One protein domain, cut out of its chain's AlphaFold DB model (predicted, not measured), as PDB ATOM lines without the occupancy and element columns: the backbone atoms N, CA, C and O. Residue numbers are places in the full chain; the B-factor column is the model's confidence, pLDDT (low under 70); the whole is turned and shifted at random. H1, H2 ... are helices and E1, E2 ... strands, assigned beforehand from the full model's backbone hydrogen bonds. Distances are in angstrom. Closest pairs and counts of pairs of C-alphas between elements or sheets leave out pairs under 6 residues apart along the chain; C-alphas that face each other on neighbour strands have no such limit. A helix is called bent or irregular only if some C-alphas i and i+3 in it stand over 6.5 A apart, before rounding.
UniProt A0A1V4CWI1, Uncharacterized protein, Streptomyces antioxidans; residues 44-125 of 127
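AT A GLANCE: This is residues 44 to 125 of the 127 residues of an uncharacterized protein of Streptomyces antioxidans (UniProt A0A1V4CWI1). One five-stranded sheet is curled like part of a barrel: the long bent strand E3 is the hinge, and the hairpin E1-E2 on one leaf partly faces the hairpin E4-E5 on the other. The one-turn helix H1 packs on the E4-E5 leaf, a long loop, residues 61 to 78, bulges at the E1 end, and the hairpin tip, residues 51 to 56, sticks out. The printed part has 82 residues, with the named elements E1, E2, E3, H1, E4, E5 along the chain; the sheet's order is E2, E1, E3, E5, E4, all antiparallel. The class is mostly strand, though under half of the residues are in named elements. The whole is compact, with a radius of gyration of the C-alphas of 12.8 A and spans of 36 by 27 by 21 A.

HOW THE PARTS SIT: E3, residues 79 to 88, bends by 55 degrees at residue 84. Its neighbour E5, residues 118 to 124, is antiparallel at 151 degrees, with N 87 and O 119 at 2.9 A. E4, residues 109 to 113, is an edge strand and forms a hairpin with E5, with N 111 and O 120 at 3.0 A. E1, residues 44 to 50, is antiparallel to E3 at 114 degrees, with N 45 and O 81 at 2.9 A. E2, residues 57 to 60, is the other edge strand and forms a hairpin with E1, with N 59 and O 48 at 2.8 A. The pairing of E1 is staggered: residues 44 to 47 pair with E3 and 47 to 50 with E2. This is a folded sheet, one sheet bent back into two leaves, with E2 and E1 facing E5 and E4; the closest C-alphas of E2 and E4, those of Met 58 and Trp 109, are 7.5 A apart. E1 and E4 are apart. H1, residues 95 to 98, is on the sheet at a height of 7.5 A, over none of the strands, but only just: 2 of its 4 C-alphas fall on E5 and 2 on E4. Its closest C-alpha pair with E4 is Ala 95 and Ser 110, 5.1 A. E3, H1 and E4 form a split strand-helix-strand unit, two strands running the same way with E5 between them, and its crossover is right-handed. H1 is too short for an O i to N i+4 pair; its one O i to N i+3 pair is within hydrogen-bond range.

IN THESE COORDINATES: E1, residues 44 to 50, begins at C-alpha 44 (93.511, 262.203, -7.724) and is 19.0 A long. E2, residues 57 to 60, is 9.7 A. E3, residues 79 to 88, is 25.4 A and ends at C-alpha 88 (74.322, 262.011, -3.175). H1, residues 95 to 98, is 5.3 A, and E4, residues 109 to 113, 12.8 A. E5, residues 118 to 124, is 19.7 A and ends at C-alpha 124 (95.295, 258.060, 0.593).

THE WHOLE: The two C-alphas farthest apart, those of Lys 71 and Ala 91, are 37.8 A apart. The printed part has no cut. The link E2 to E3 is long, and E4 to E5 is tight. The mean pLDDT of the printed part is 95.5, and no printed residue is under 70.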
ATOM      1  N   CYS A  44      92.787 261.850  -8.931       98.00
ATOM      2  CA  CYS A  44      93.511 262.203  -7.724       98.00
ATOM      3  C   CYS A  44      93.568 263.713  -7.472       98.00
ATOM      4  O   CYS A  44      93.491 264.548  -8.381       98.00
ATOM      5  N   LEU A  45      93.660 264.061  -6.189       97.88
ATOM      6  CA  LEU A  45      93.806 265.428  -5.701       97.88
ATOM      7  C   LEU A  45      94.857 265.488  -4.594       97.88
ATOM      8  O   LEU A  45      95.141 264.499  -3.923       97.88
ATOM      9  N   LEU A  46      95.440 266.664  -4.404       97.94
ATOM     10  CA  LEU A  46      96.470 266.893  -3.399       97.94
ATOM     11  C   LEU A  46      95.851 267.147  -2.029       97.94
ATOM     12  O   LEU A  46      94.794 267.775  -1.928       97.94
ATOM     13  N   ALA A  47      96.531 266.720  -0.973       97.88
ATOM     14  CA  ALA A  47      96.134 267.008   0.394       97.88
ATOM     15  C   ALA A  47      97.334 267.182   1.324       97.88
ATOM     16  O   ALA A  47      98.456 266.748   1.050       97.88
ATOM     17  N   GLU A  48      97.068 267.857   2.429       97.69
ATOM     18  CA  GLU A  48      97.975 267.979   3.555       97.69
ATOM     19  C   GLU A  48      97.397 267.179   4.719       97.69
ATOM     20  O   GLU A  48      96.272 267.416   5.163       97.69
ATOM     21  N   GLN A  49      98.173 266.223   5.211       96.38
ATOM     22  CA  GLN A  49      97.896 265.523   6.447       96.38
ATOM     23  C   GLN A  49      98.783 266.071   7.558       96.38
ATOM     24  O   GLN A  49     100.006 266.128   7.416       96.38
ATOM     25  N   THR A  50      98.166 266.379   8.692       96.44
ATOM     26  CA  THR A  50      98.865 266.657   9.951       96.44
ATOM     27  C   THR A  50      98.511 265.583  10.975       96.44
ATOM     28  O   THR A  50      97.396 265.058  10.972       96.44
ATOM     29  N   GLY A  51      99.469 265.215  11.827       94.50
ATOM     30  CA  GLY A  51      99.303 264.118  12.782       94.50
ATOM     31  C   GLY A  51      99.214 262.724  12.140       94.50
ATOM     32  O   GLY A  51      99.432 262.527  10.938       94.50
ATOM     33  N   SER A  52      98.903 261.730  12.971       90.06
ATOM     34  CA  SER A  52      98.856 260.313  12.598       90.06
ATOM     35  C   SER A  52      97.757 259.556  13.357       90.06
ATOM     36  O   SER A  52      97.160 260.059  14.314       90.06
ATOM     37  N   GLY A  53      97.450 258.338  12.896       86.88
ATOM     38  CA  GLY A  53      96.449 257.470  13.516       86.88
ATOM     39  C   GLY A  53      95.067 258.125  13.610       86.88
ATOM     40  O   GLY A  53      94.609 258.780  12.677       86.88
ATOM     41  N   ARG A  54      94.405 257.969  14.762       85.12
ATOM     42  CA  ARG A  54      93.056 258.514  15.013       85.12
ATOM     43  C   ARG A  54      93.011 260.040  15.145       85.12
ATOM     44  O   ARG A  54      91.930 260.611  15.076       85.12
ATOM     45  N   GLN A  55      94.156 260.686  15.358       91.31
ATOM     46  CA  GLN A  55      94.267 262.141  15.505       91.31
ATOM     47  C   GLN A  55      94.672 262.835  14.201       91.31
ATOM     48  O   GLN A  55      94.800 264.060  14.178       91.31
ATOM     49  N   ALA A  56      94.892 262.070  13.126       93.88
ATOM     50  CA  ALA A  56      95.224 262.633  11.832       93.88
ATOM     51  C   ALA A  56      94.135 263.619  11.385       93.88
ATOM     52  O   ALA A  56      92.938 263.382  11.558       93.88
ATOM     53  N   ARG A  57      94.557 264.725  10.780       95.75
ATOM     54  CA  ARG A  57      93.678 265.696  10.125       95.75
ATOM     55  C   ARG A  57      94.064 265.780   8.663       95.75
ATOM     56  O   ARG A  57      95.252 265.865   8.358       95.75
ATOM     57  N   MET A  58      93.069 265.774   7.783       96.75
ATOM     58  CA  MET A  58      93.269 265.819   6.338       96.75
ATOM     59  C   MET A  58      92.658 267.084   5.738       96.75
ATOM     60  O   MET A  58      91.437 267.243   5.700       96.75
ATOM     61  N   ASN A  59      93.518 267.947   5.208       96.75
ATOM     62  CA  ASN A  59      93.151 269.156   4.485       96.75
ATOM     63  C   ASN A  59      93.278 268.899   2.981       96.75
ATOM     64  O   ASN A  59      94.369 268.945   2.409       96.75
ATOM     65  N   ALA A  60      92.157 268.617   2.319       97.12
ATOM     66  CA  ALA A  60      92.148 268.384   0.881       97.12
ATOM     67  C   ALA A  60      92.232 269.691   0.080       97.12
ATOM     68  O   ALA A  60      91.423 270.608   0.237       97.12
ATOM     69  N   GLY A  61      93.145 269.729  -0.887       96.75
ATOM     70  CA  GLY A  61      93.156 270.704  -1.970       96.75
ATOM     71  C   GLY A  61      92.061 270.391  -2.985       96.75
ATOM     72  O   GLY A  61      92.361 270.001  -4.110       96.75
ATOM     73  N   LEU A  62      90.789 270.575  -2.617       97.00
ATOM     74  CA  LEU A  62      89.618 270.164  -3.414       97.00
ATOM     75  C   LEU A  62      89.525 270.798  -4.814       97.00
ATOM     76  O   LEU A  62      88.753 270.336  -5.649       97.00
ATOM     77  N   MET A  63      90.305 271.846  -5.085       95.56
ATOM     78  CA  MET A  63      90.390 272.484  -6.402       95.56
ATOM     79  C   MET A  63      91.524 271.937  -7.284       95.56
ATOM     80  O   MET A  63      91.584 272.274  -8.466       95.56
ATOM     81  N   THR A  64      92.395 271.082  -6.745       95.94
ATOM     82  CA  THR A  64      93.543 270.504  -7.458       95.94
ATOM     83  C   THR A  64      93.149 269.293  -8.308       95.94
ATOM     84  O   THR A  64      92.100 268.675  -8.108       95.94
ATOM     85  N   VAL A  65      93.987 268.982  -9.296       94.94
ATOM     86  CA  VAL A  65      94.001 267.719 -10.050       94.94
ATOM     87  C   VAL A  65      95.457 267.329 -10.128       94.94
ATOM     88  O   VAL A  65      96.293 268.200 -10.380       94.94
ATOM     89  N   VAL A  66      95.749 266.059  -9.931       96.75
ATOM     90  CA  VAL A  66      97.087 265.531 -10.143       96.75
ATOM     91  C   VAL A  66      96.978 264.093 -10.633       96.75
ATOM     92  O   VAL A  66      95.989 263.418 -10.329       96.75
ATOM     93  N   ASP A  67      97.985 263.635 -11.368       96.38
ATOM     94  CA  ASP A  67      98.163 262.209 -11.628       96.38
ATOM     95  C   ASP A  67      98.382 261.479 -10.300       96.38
ATOM     96  O   ASP A  67      99.049 261.983  -9.390       96.38
ATOM     97  N   CYS A  68      97.780 260.302 -10.146       96.81
ATOM     98  CA  CYS A  68      97.807 259.592  -8.868       96.81
ATOM     99  C   CYS A  68      99.223 259.172  -8.449       96.81
ATOM    100  O   CYS A  68      99.537 259.139  -7.262       96.81
ATOM    101  N   ASP A  69     100.094 258.902  -9.417       95.06
ATOM    102  CA  ASP A  69     101.475 258.468  -9.236       95.06
ATOM    103  C   ASP A  69     102.495 259.618  -9.267       95.06
ATOM    104  O   ASP A  69     103.707 259.362  -9.238       95.06
ATOM    105  N   ALA A  70     102.026 260.873  -9.283       95.38
ATOM    106  CA  ALA A  70     102.877 262.050  -9.364       95.38
ATOM    107  C   ALA A  70     103.963 262.052  -8.279       95.38
ATOM    108  O   ALA A  70     103.699 262.018  -7.077       95.38
ATOM    109  N   LYS A  71     105.221 262.144  -8.721       91.62
ATOM    110  CA  LYS A  71     106.401 262.114  -7.839       91.62
ATOM    111  C   LYS A  71     106.761 263.475  -7.254       91.62
ATOM    112  O   LYS A  71     107.570 263.554  -6.336       91.62
ATOM    113  N   ARG A  72     106.200 264.552  -7.805       92.50
ATOM    114  CA  ARG A  72     106.461 265.929  -7.380       92.50
ATOM    115  C   ARG A  72     105.139 266.648  -7.189       92.50
ATOM    116  O   ARG A  72     104.329 266.721  -8.107       92.50
ATOM    117  N   VAL A  73     104.951 267.199  -5.998       93.88
ATOM    118  CA  VAL A  73     103.789 268.010  -5.630       93.88
ATOM    119  C   VAL A  73     104.281 269.283  -4.933       93.88
ATOM    120  O   VAL A  73     105.382 269.277  -4.378       93.88
ATOM    121  N   PRO A  74     103.525 270.395  -4.959       95.12
ATOM    122  CA  PRO A  74     103.892 271.599  -4.217       95.12
ATOM    123  C   PRO A  74     104.112 271.310  -2.725       95.12
ATOM    124  O   PRO A  74     103.326 270.578  -2.129       95.12
ATOM    125  N   ALA A  75     105.122 271.942  -2.118       94.31
ATOM    126  CA  ALA A  75     105.638 271.614  -0.779       94.31
ATOM    127  C   ALA A  75     104.593 271.587   0.351       94.31
ATOM    128  O   ALA A  75     104.745 270.842   1.313       94.31
ATOM    129  N   ARG A  76     103.511 272.368   0.231       95.25
ATOM    130  CA  ARG A  76     102.406 272.370   1.207       95.25
ATOM    131  C   ARG A  76     101.631 271.048   1.275       95.25
ATOM    132  O   ARG A  76     100.817 270.867   2.168       95.25
ATOM    133  N   TYR A  77     101.798 270.169   0.292       97.00
ATOM    134  CA  TYR A  77     101.073 268.911   0.187       97.00
ATOM    135  C   TYR A  77     101.999 267.736   0.460       97.00
ATOM    136  O   TYR A  77     103.096 267.657  -0.085       97.00
ATOM    137  N   ASN A  78     101.526 266.792   1.269       95.56
ATOM    138  CA  ASN A  78     102.276 265.592   1.640       95.56
ATOM    139  C   ASN A  78     101.481 264.296   1.404       95.56
ATOM    140  O   ASN A  78     101.954 263.211   1.748       95.56
ATOM    141  N   ARG A  79     100.276 264.389   0.832       96.69
ATOM    142  CA  ARG A  79      99.437 263.251   0.447       96.69
ATOM    143  C   ARG A  79      98.806 263.484  -0.920       96.69
ATOM    144  O   ARG A  79      98.460 264.609  -1.284       96.69
ATOM    145  N   ILE A  80      98.595 262.385  -1.632       97.94
ATOM    146  CA  ILE A  80      97.708 262.312  -2.789       97.94
ATOM    147  C   ILE A  80      96.488 261.503  -2.357       97.94
ATOM    148  O   ILE A  80      96.620 260.442  -1.744       97.94
ATOM    149  N   LEU A  81      95.299 262.026  -2.633       98.19
ATOM    150  CA  LEU A  81      94.028 261.379  -2.347       98.19
ATOM    151  C   LEU A  81      93.400 260.893  -3.644       98.19
ATOM    152  O   LEU A  81      93.187 261.682  -4.564       98.19
ATOM    153  N   HIS A  82      93.061 259.613  -3.683       98.19
ATOM    154  CA  HIS A  82      92.338 258.991  -4.781       98.19
ATOM    155  C   HIS A  82      90.834 259.067  -4.519       98.19
ATOM    156  O   HIS A  82      90.369 258.653  -3.455       98.19
ATOM    157  N   ILE A  83      90.071 259.600  -5.477       98.25
ATOM    158  CA  ILE A  83      88.610 259.680  -5.400       98.25
ATOM    159  C   ILE A  83      88.012 258.298  -5.650       98.25
ATOM    160  O   ILE A  83      88.006 257.792  -6.772       98.25
ATOM    161  N   THR A  84      87.452 257.720  -4.594       97.75
ATOM    162  CA  THR A  84      86.881 256.371  -4.592       97.75
ATOM    163  C   THR A  84      85.380 256.353  -4.845       97.75
ATOM    164  O   THR A  84      84.861 255.307  -5.233       97.75
ATOM    165  N   GLY A  85      84.693 257.478  -4.631       97.81
ATOM    166  CA  GLY A  85      83.246 257.587  -4.787       97.81
ATOM    167  C   GLY A  85      82.753 259.033  -4.790       97.81
ATOM    168  O   GLY A  85      83.340 259.914  -4.158       97.81
ATOM    169  N   VAL A  86      81.661 259.272  -5.515       98.06
ATOM    170  CA  VAL A  86      80.952 260.555  -5.565       98.06
ATOM    171  C   VAL A  86      79.460 260.253  -5.487       98.06
ATOM    172  O   VAL A  86      78.867 259.790  -6.458       98.06
ATOM    173  N   TYR A  87      78.855 260.502  -4.330       97.44
ATOM    174  CA  TYR A  87      77.483 260.087  -4.035       97.44
ATOM    175  C   TYR A  87      76.590 261.279  -3.709       97.44
ATOM    176  O   TYR A  87      77.060 262.347  -3.313       97.44
ATOM    177  N   LYS A  88      75.272 261.095  -3.817       97.69
ATOM    178  CA  LYS A  88      74.322 262.011  -3.175       97.69
ATOM    179  C   LYS A  88      74.534 261.938  -1.660       97.69
ATOM    180  O   LYS A  88      74.608 260.846  -1.107       97.69
ATOM    181  N   ALA A  89      74.649 263.088  -1.003       97.44
ATOM    182  CA  ALA A  89      74.852 263.127   0.439       97.44
ATOM    183  C   ALA A  89      73.577 262.680   1.184       97.44
ATOM    184  O   ALA A  89      72.504 263.229   0.905       97.44
ATOM    185  N   PRO A  90      73.661 261.714   2.118       95.38
ATOM    186  CA  PRO A  90      72.585 261.453   3.070       95.38
ATOM    187  C   PRO A  90      72.526 262.559   4.140       95.38
ATOM    188  O   PRO A  90      73.460 263.348   4.276       95.38
ATOM    189  N   ALA A  91      71.444 262.603   4.925       91.88
ATOM    190  CA  ALA A  91      71.245 263.630   5.958       91.88
ATOM    191  C   ALA A  91      72.368 263.657   7.016       91.88
ATOM    192  O   ALA A  91      72.783 264.728   7.447       91.88
ATOM    193  N   SER A  92      72.904 262.487   7.379       93.00
ATOM    194  CA  SER A  92      74.003 262.326   8.344       93.00
ATOM    195  C   SER A  92      75.247 261.757   7.661       93.00
ATOM    196  O   SER A  92      75.742 260.689   8.016       93.00
ATOM    197  N   ALA A  93      75.710 262.445   6.615       95.75
ATOM    198  CA  ALA A  93      76.852 262.002   5.829       95.75
ATOM    199  C   ALA A  93      78.145 261.943   6.652       95.75
ATOM    200  O   ALA A  93      78.521 262.898   7.331       95.75
ATOM    201  N   SER A  94      78.854 260.828   6.530       95.12
ATOM    202  CA  SER A  94      80.141 260.580   7.169       95.12
ATOM    203  C   SER A  94      81.031 259.712   6.278       95.12
ATOM    204  O   SER A  94      80.571 259.123   5.297       95.12
ATOM    205  N   ALA A  95      82.301 259.569   6.658       94.94
ATOM    206  CA  ALA A  95      83.229 258.665   5.983       94.94
ATOM    207  C   ALA A  95      82.765 257.195   6.018       94.94
ATOM    208  O   ALA A  95      83.123 256.428   5.130       94.94
ATOM    209  N   ALA A  96      81.918 256.799   6.977       94.56
ATOM    210  CA  ALA A  96      81.348 255.452   7.015       94.56
ATOM    211  C   ALA A  96      80.442 255.171   5.802       94.56
ATOM    212  O   ALA A  96      80.375 254.041   5.330       94.56
ATOM    213  N   ASN A  97      79.806 256.203   5.232       96.56
ATOM    214  CA  ASN A  97      79.015 256.068   4.006       96.56
ATOM    215  C   ASN A  97      79.882 255.852   2.749       96.56
ATOM    216  O   ASN A  97      79.333 255.649   1.670       96.56
ATOM    217  N   CYS A  98      81.213 255.915   2.868       97.25
ATOM    218  CA  CYS A  98      82.142 255.609   1.781       97.25
ATOM    219  C   CYS A  98      82.494 254.120   1.679       97.25
ATOM    220  O   CYS A  98      83.086 253.722   0.674       97.25
ATOM    221  N   ALA A  99      82.136 253.316   2.686       95.81
ATOM    222  CA  ALA A  99      82.328 251.873   2.665       95.81
ATOM    223  C   ALA A  99      81.614 251.256   1.456       95.81
ATOM    224  O   ALA A  99      80.445 251.545   1.192       95.81
ATOM    225  N   ARG A 100      82.324 250.407   0.711       90.75
ATOM    226  CA  ARG A 100      81.796 249.803  -0.526       90.75
ATOM    227  C   ARG A 100      81.008 248.525  -0.275       90.75
ATOM    228  O   ARG A 100      80.139 248.171  -1.064       90.75
ATOM    229  N   VAL A 101      81.339 247.834   0.810       91.94
ATOM    230  CA  VAL A 101      80.743 246.565   1.231       91.94
ATOM    231  C   VAL A 101      80.663 246.517   2.755       91.94
ATOM    232  O   VAL A 101      81.359 247.260   3.454       91.94
ATOM    233  N   GLN A 102      79.828 245.624   3.285       91.69
ATOM    234  CA  GLN A 102      79.790 245.364   4.722       91.69
ATOM    235  C   GLN A 102      81.154 244.848   5.200       91.69
ATOM    236  O   GLN A 102      81.720 243.928   4.615       91.69
ATOM    237  N   GLY A 103      81.680 245.446   6.269       90.88
ATOM    238  CA  GLY A 103      82.987 245.080   6.821       90.88
ATOM    239  C   GLY A 103      84.194 245.674   6.084       90.88
ATOM    240  O   GLY A 103      85.315 245.268   6.384       90.88
ATOM    241  N   ASP A 104      83.998 246.627   5.162       94.25
ATOM    242  CA  ASP A 104      85.097 247.367   4.528       94.25
ATOM    243  C   ASP A 104      85.991 248.031   5.593       94.25
ATOM    244  O   ASP A 104      85.533 248.837   6.405       94.25
ATOM    245  N   ARG A 105      87.278 247.660   5.600       91.81
ATOM    246  CA  ARG A 105      88.287 248.155   6.552       91.81
ATOM    247  C   ARG A 105      89.101 249.330   6.008       91.81
ATOM    248  O   ARG A 105      90.018 249.797   6.682       91.81
ATOM    249  N   THR A 106      88.803 249.791   4.796       92.94
ATOM    250  CA  THR A 106      89.501 250.917   4.172       92.94
ATOM    251  C   THR A 106      89.250 252.187   4.975       92.94
ATOM    252  O   THR A 106      88.114 252.531   5.302       92.94
ATOM    253  N   TYR A 107      90.321 252.916   5.284       93.12
ATOM    254  CA  TYR A 107      90.205 254.209   5.940       93.12
ATOM    255  C   TYR A 107      89.897 255.293   4.904       93.12
ATOM    256  O   TYR A 107      90.754 255.659   4.094       93.12
ATOM    257  N   TYR A 108      88.674 255.819   4.946       96.50
ATOM    258  CA  TYR A 108      88.229 256.870   4.040       96.50
ATOM    259  C   TYR A 108      88.336 258.258   4.664       96.50
ATOM    260  O   TYR A 108      88.038 258.468   5.839       96.50
ATOM    261  N   TRP A 109      88.659 259.229   3.816       97.44
ATOM    262  CA  TRP A 109      88.414 260.641   4.069       97.44
ATOM    263  C   TRP A 109      87.242 261.105   3.217       97.44
ATOM    264  O   TRP A 109      87.122 260.705   2.053       97.44
ATOM    265  N   SER A 110      86.395 261.967   3.776       97.75
ATOM    266  CA  SER A 110      85.191 262.423   3.092       97.75
ATOM    267  C   SER A 110      84.932 263.911   3.246       97.75
ATOM    268  O   SER A 110      85.183 264.479   4.307       97.75
ATOM    269  N   TRP A 111      84.329 264.513   2.221       98.12
ATOM    270  CA  TRP A 111      83.868 265.900   2.259       98.12
ATOM    271  C   TRP A 111      82.458 266.025   1.706       98.12
ATOM    272  O   TRP A 111      82.099 265.395   0.712       98.12
ATOM    273  N   LEU A 112      81.688 266.918   2.316       97.75
ATOM    274  CA  LEU A 112      80.438 267.403   1.759       97.75
ATOM    275  C   LEU A 112      80.723 268.552   0.788       97.75
ATOM    276  O   LEU A 112      81.098 269.652   1.191       97.75
ATOM    277  N   VAL A 113      80.558 268.287  -0.504       96.94
ATOM    278  CA  VAL A 113      80.808 269.234  -1.600       96.94
ATOM    279  C   VAL A 113      79.496 269.647  -2.268       96.94
ATOM    280  O   VAL A 113      78.413 269.178  -1.909       96.94
ATOM    281  N   ASN A 114      79.571 270.569  -3.233       93.81
ATOM    282  CA  ASN A 114      78.400 271.079  -3.962       93.81
ATOM    283  C   ASN A 114      77.314 271.656  -3.035       93.81
ATOM    284  O   ASN A 114      76.121 271.437  -3.246       93.81
ATOM    285  N   GLY A 115      77.733 272.395  -2.002       92.50
ATOM    286  CA  GLY A 115      76.819 272.979  -1.015       92.50
ATOM    287  C   GLY A 115      76.157 271.932  -0.118       92.50
ATOM    288  O   GLY A 115      74.985 272.070   0.202       92.50
ATOM    289  N   GLY A 116      76.874 270.859   0.220       95.31
ATOM    290  CA  GLY A 116      76.380 269.818   1.124       95.31
ATOM    291  C   GLY A 116      75.593 268.694   0.455       95.31
ATOM    292  O   GLY A 116      75.225 267.734   1.118       95.31
ATOM    293  N   ARG A 117      75.342 268.773  -0.855       95.88
ATOM    294  CA  ARG A 117      74.476 267.817  -1.569       95.88
ATOM    295  C   ARG A 117      75.199 266.571  -2.071       95.88
ATOM    296  O   ARG A 117      74.549 265.615  -2.496       95.88
ATOM    297  N   THR A 118      76.527 266.584  -2.065       97.81
ATOM    298  CA  THR A 118      77.354 265.504  -2.603       97.81
ATOM    299  C   THR A 118      78.366 265.071  -1.557       97.81
ATOM    300  O   THR A 118      79.111 265.904  -1.047       97.81
ATOM    301  N   LEU A 119      78.417 263.772  -1.274       98.50
ATOM    302  CA  LEU A 119      79.469 263.161  -0.476       98.50
ATOM    303  C   LEU A 119      80.604 262.732  -1.407       98.50
ATOM    304  O   LEU A 119      80.422 261.877  -2.275       98.50
ATOM    305  N   LEU A 120      81.767 263.349  -1.234       98.56
ATOM    306  CA  LEU A 120      83.010 262.948  -1.876       98.56
ATOM    307  C   LEU A 120      83.735 261.960  -0.967       98.56
ATOM    308  O   LEU A 120      84.011 262.296   0.183       98.56
ATOM    309  N   CYS A 121      84.080 260.794  -1.500       98.38
ATOM    310  CA  CYS A 121      84.830 259.754  -0.808       98.38
ATOM    311  C   CYS A 121      86.223 259.619  -1.414       98.38
ATOM    312  O   CYS A 121      86.376 259.573  -2.639       98.38
ATOM    313  N   THR A 122      87.238 259.556  -0.558       98.31
ATOM    314  CA  THR A 122      88.627 259.376  -0.979       98.31
ATOM    315  C   THR A 122      89.389 258.468  -0.025       98.31
ATOM    316  O   THR A 122      88.986 258.279   1.121       98.31
ATOM    317  N   MET A 123      90.535 257.981  -0.478       97.12
ATOM    318  CA  MET A 123      91.545 257.349   0.368       97.12
ATOM    319  C   MET A 123      92.926 257.904   0.018       97.12
ATOM    320  O   MET A 123      93.117 258.442  -1.076       97.12
ATOM    321  N   VAL A 124      93.893 257.771   0.927       96.12
ATOM    322  CA  VAL A 124      95.295 258.060   0.593       96.12
ATOM    323  C   VAL A 124      95.731 257.080  -0.492       96.12
ATOM    324  O   VAL A 124      95.585 255.872  -0.328       96.12
ATOM    325  N   TYR A 125      96.231 257.600  -1.608       94.50
ATOM    326  CA  TYR A 125      96.779 256.775  -2.675       94.50
ATOM    327  C   TYR A 125      98.112 256.171  -2.217       94.50
ATOM    328  O   TYR A 125      98.964 256.900  -1.706       94.50
TER     329      TYR A 125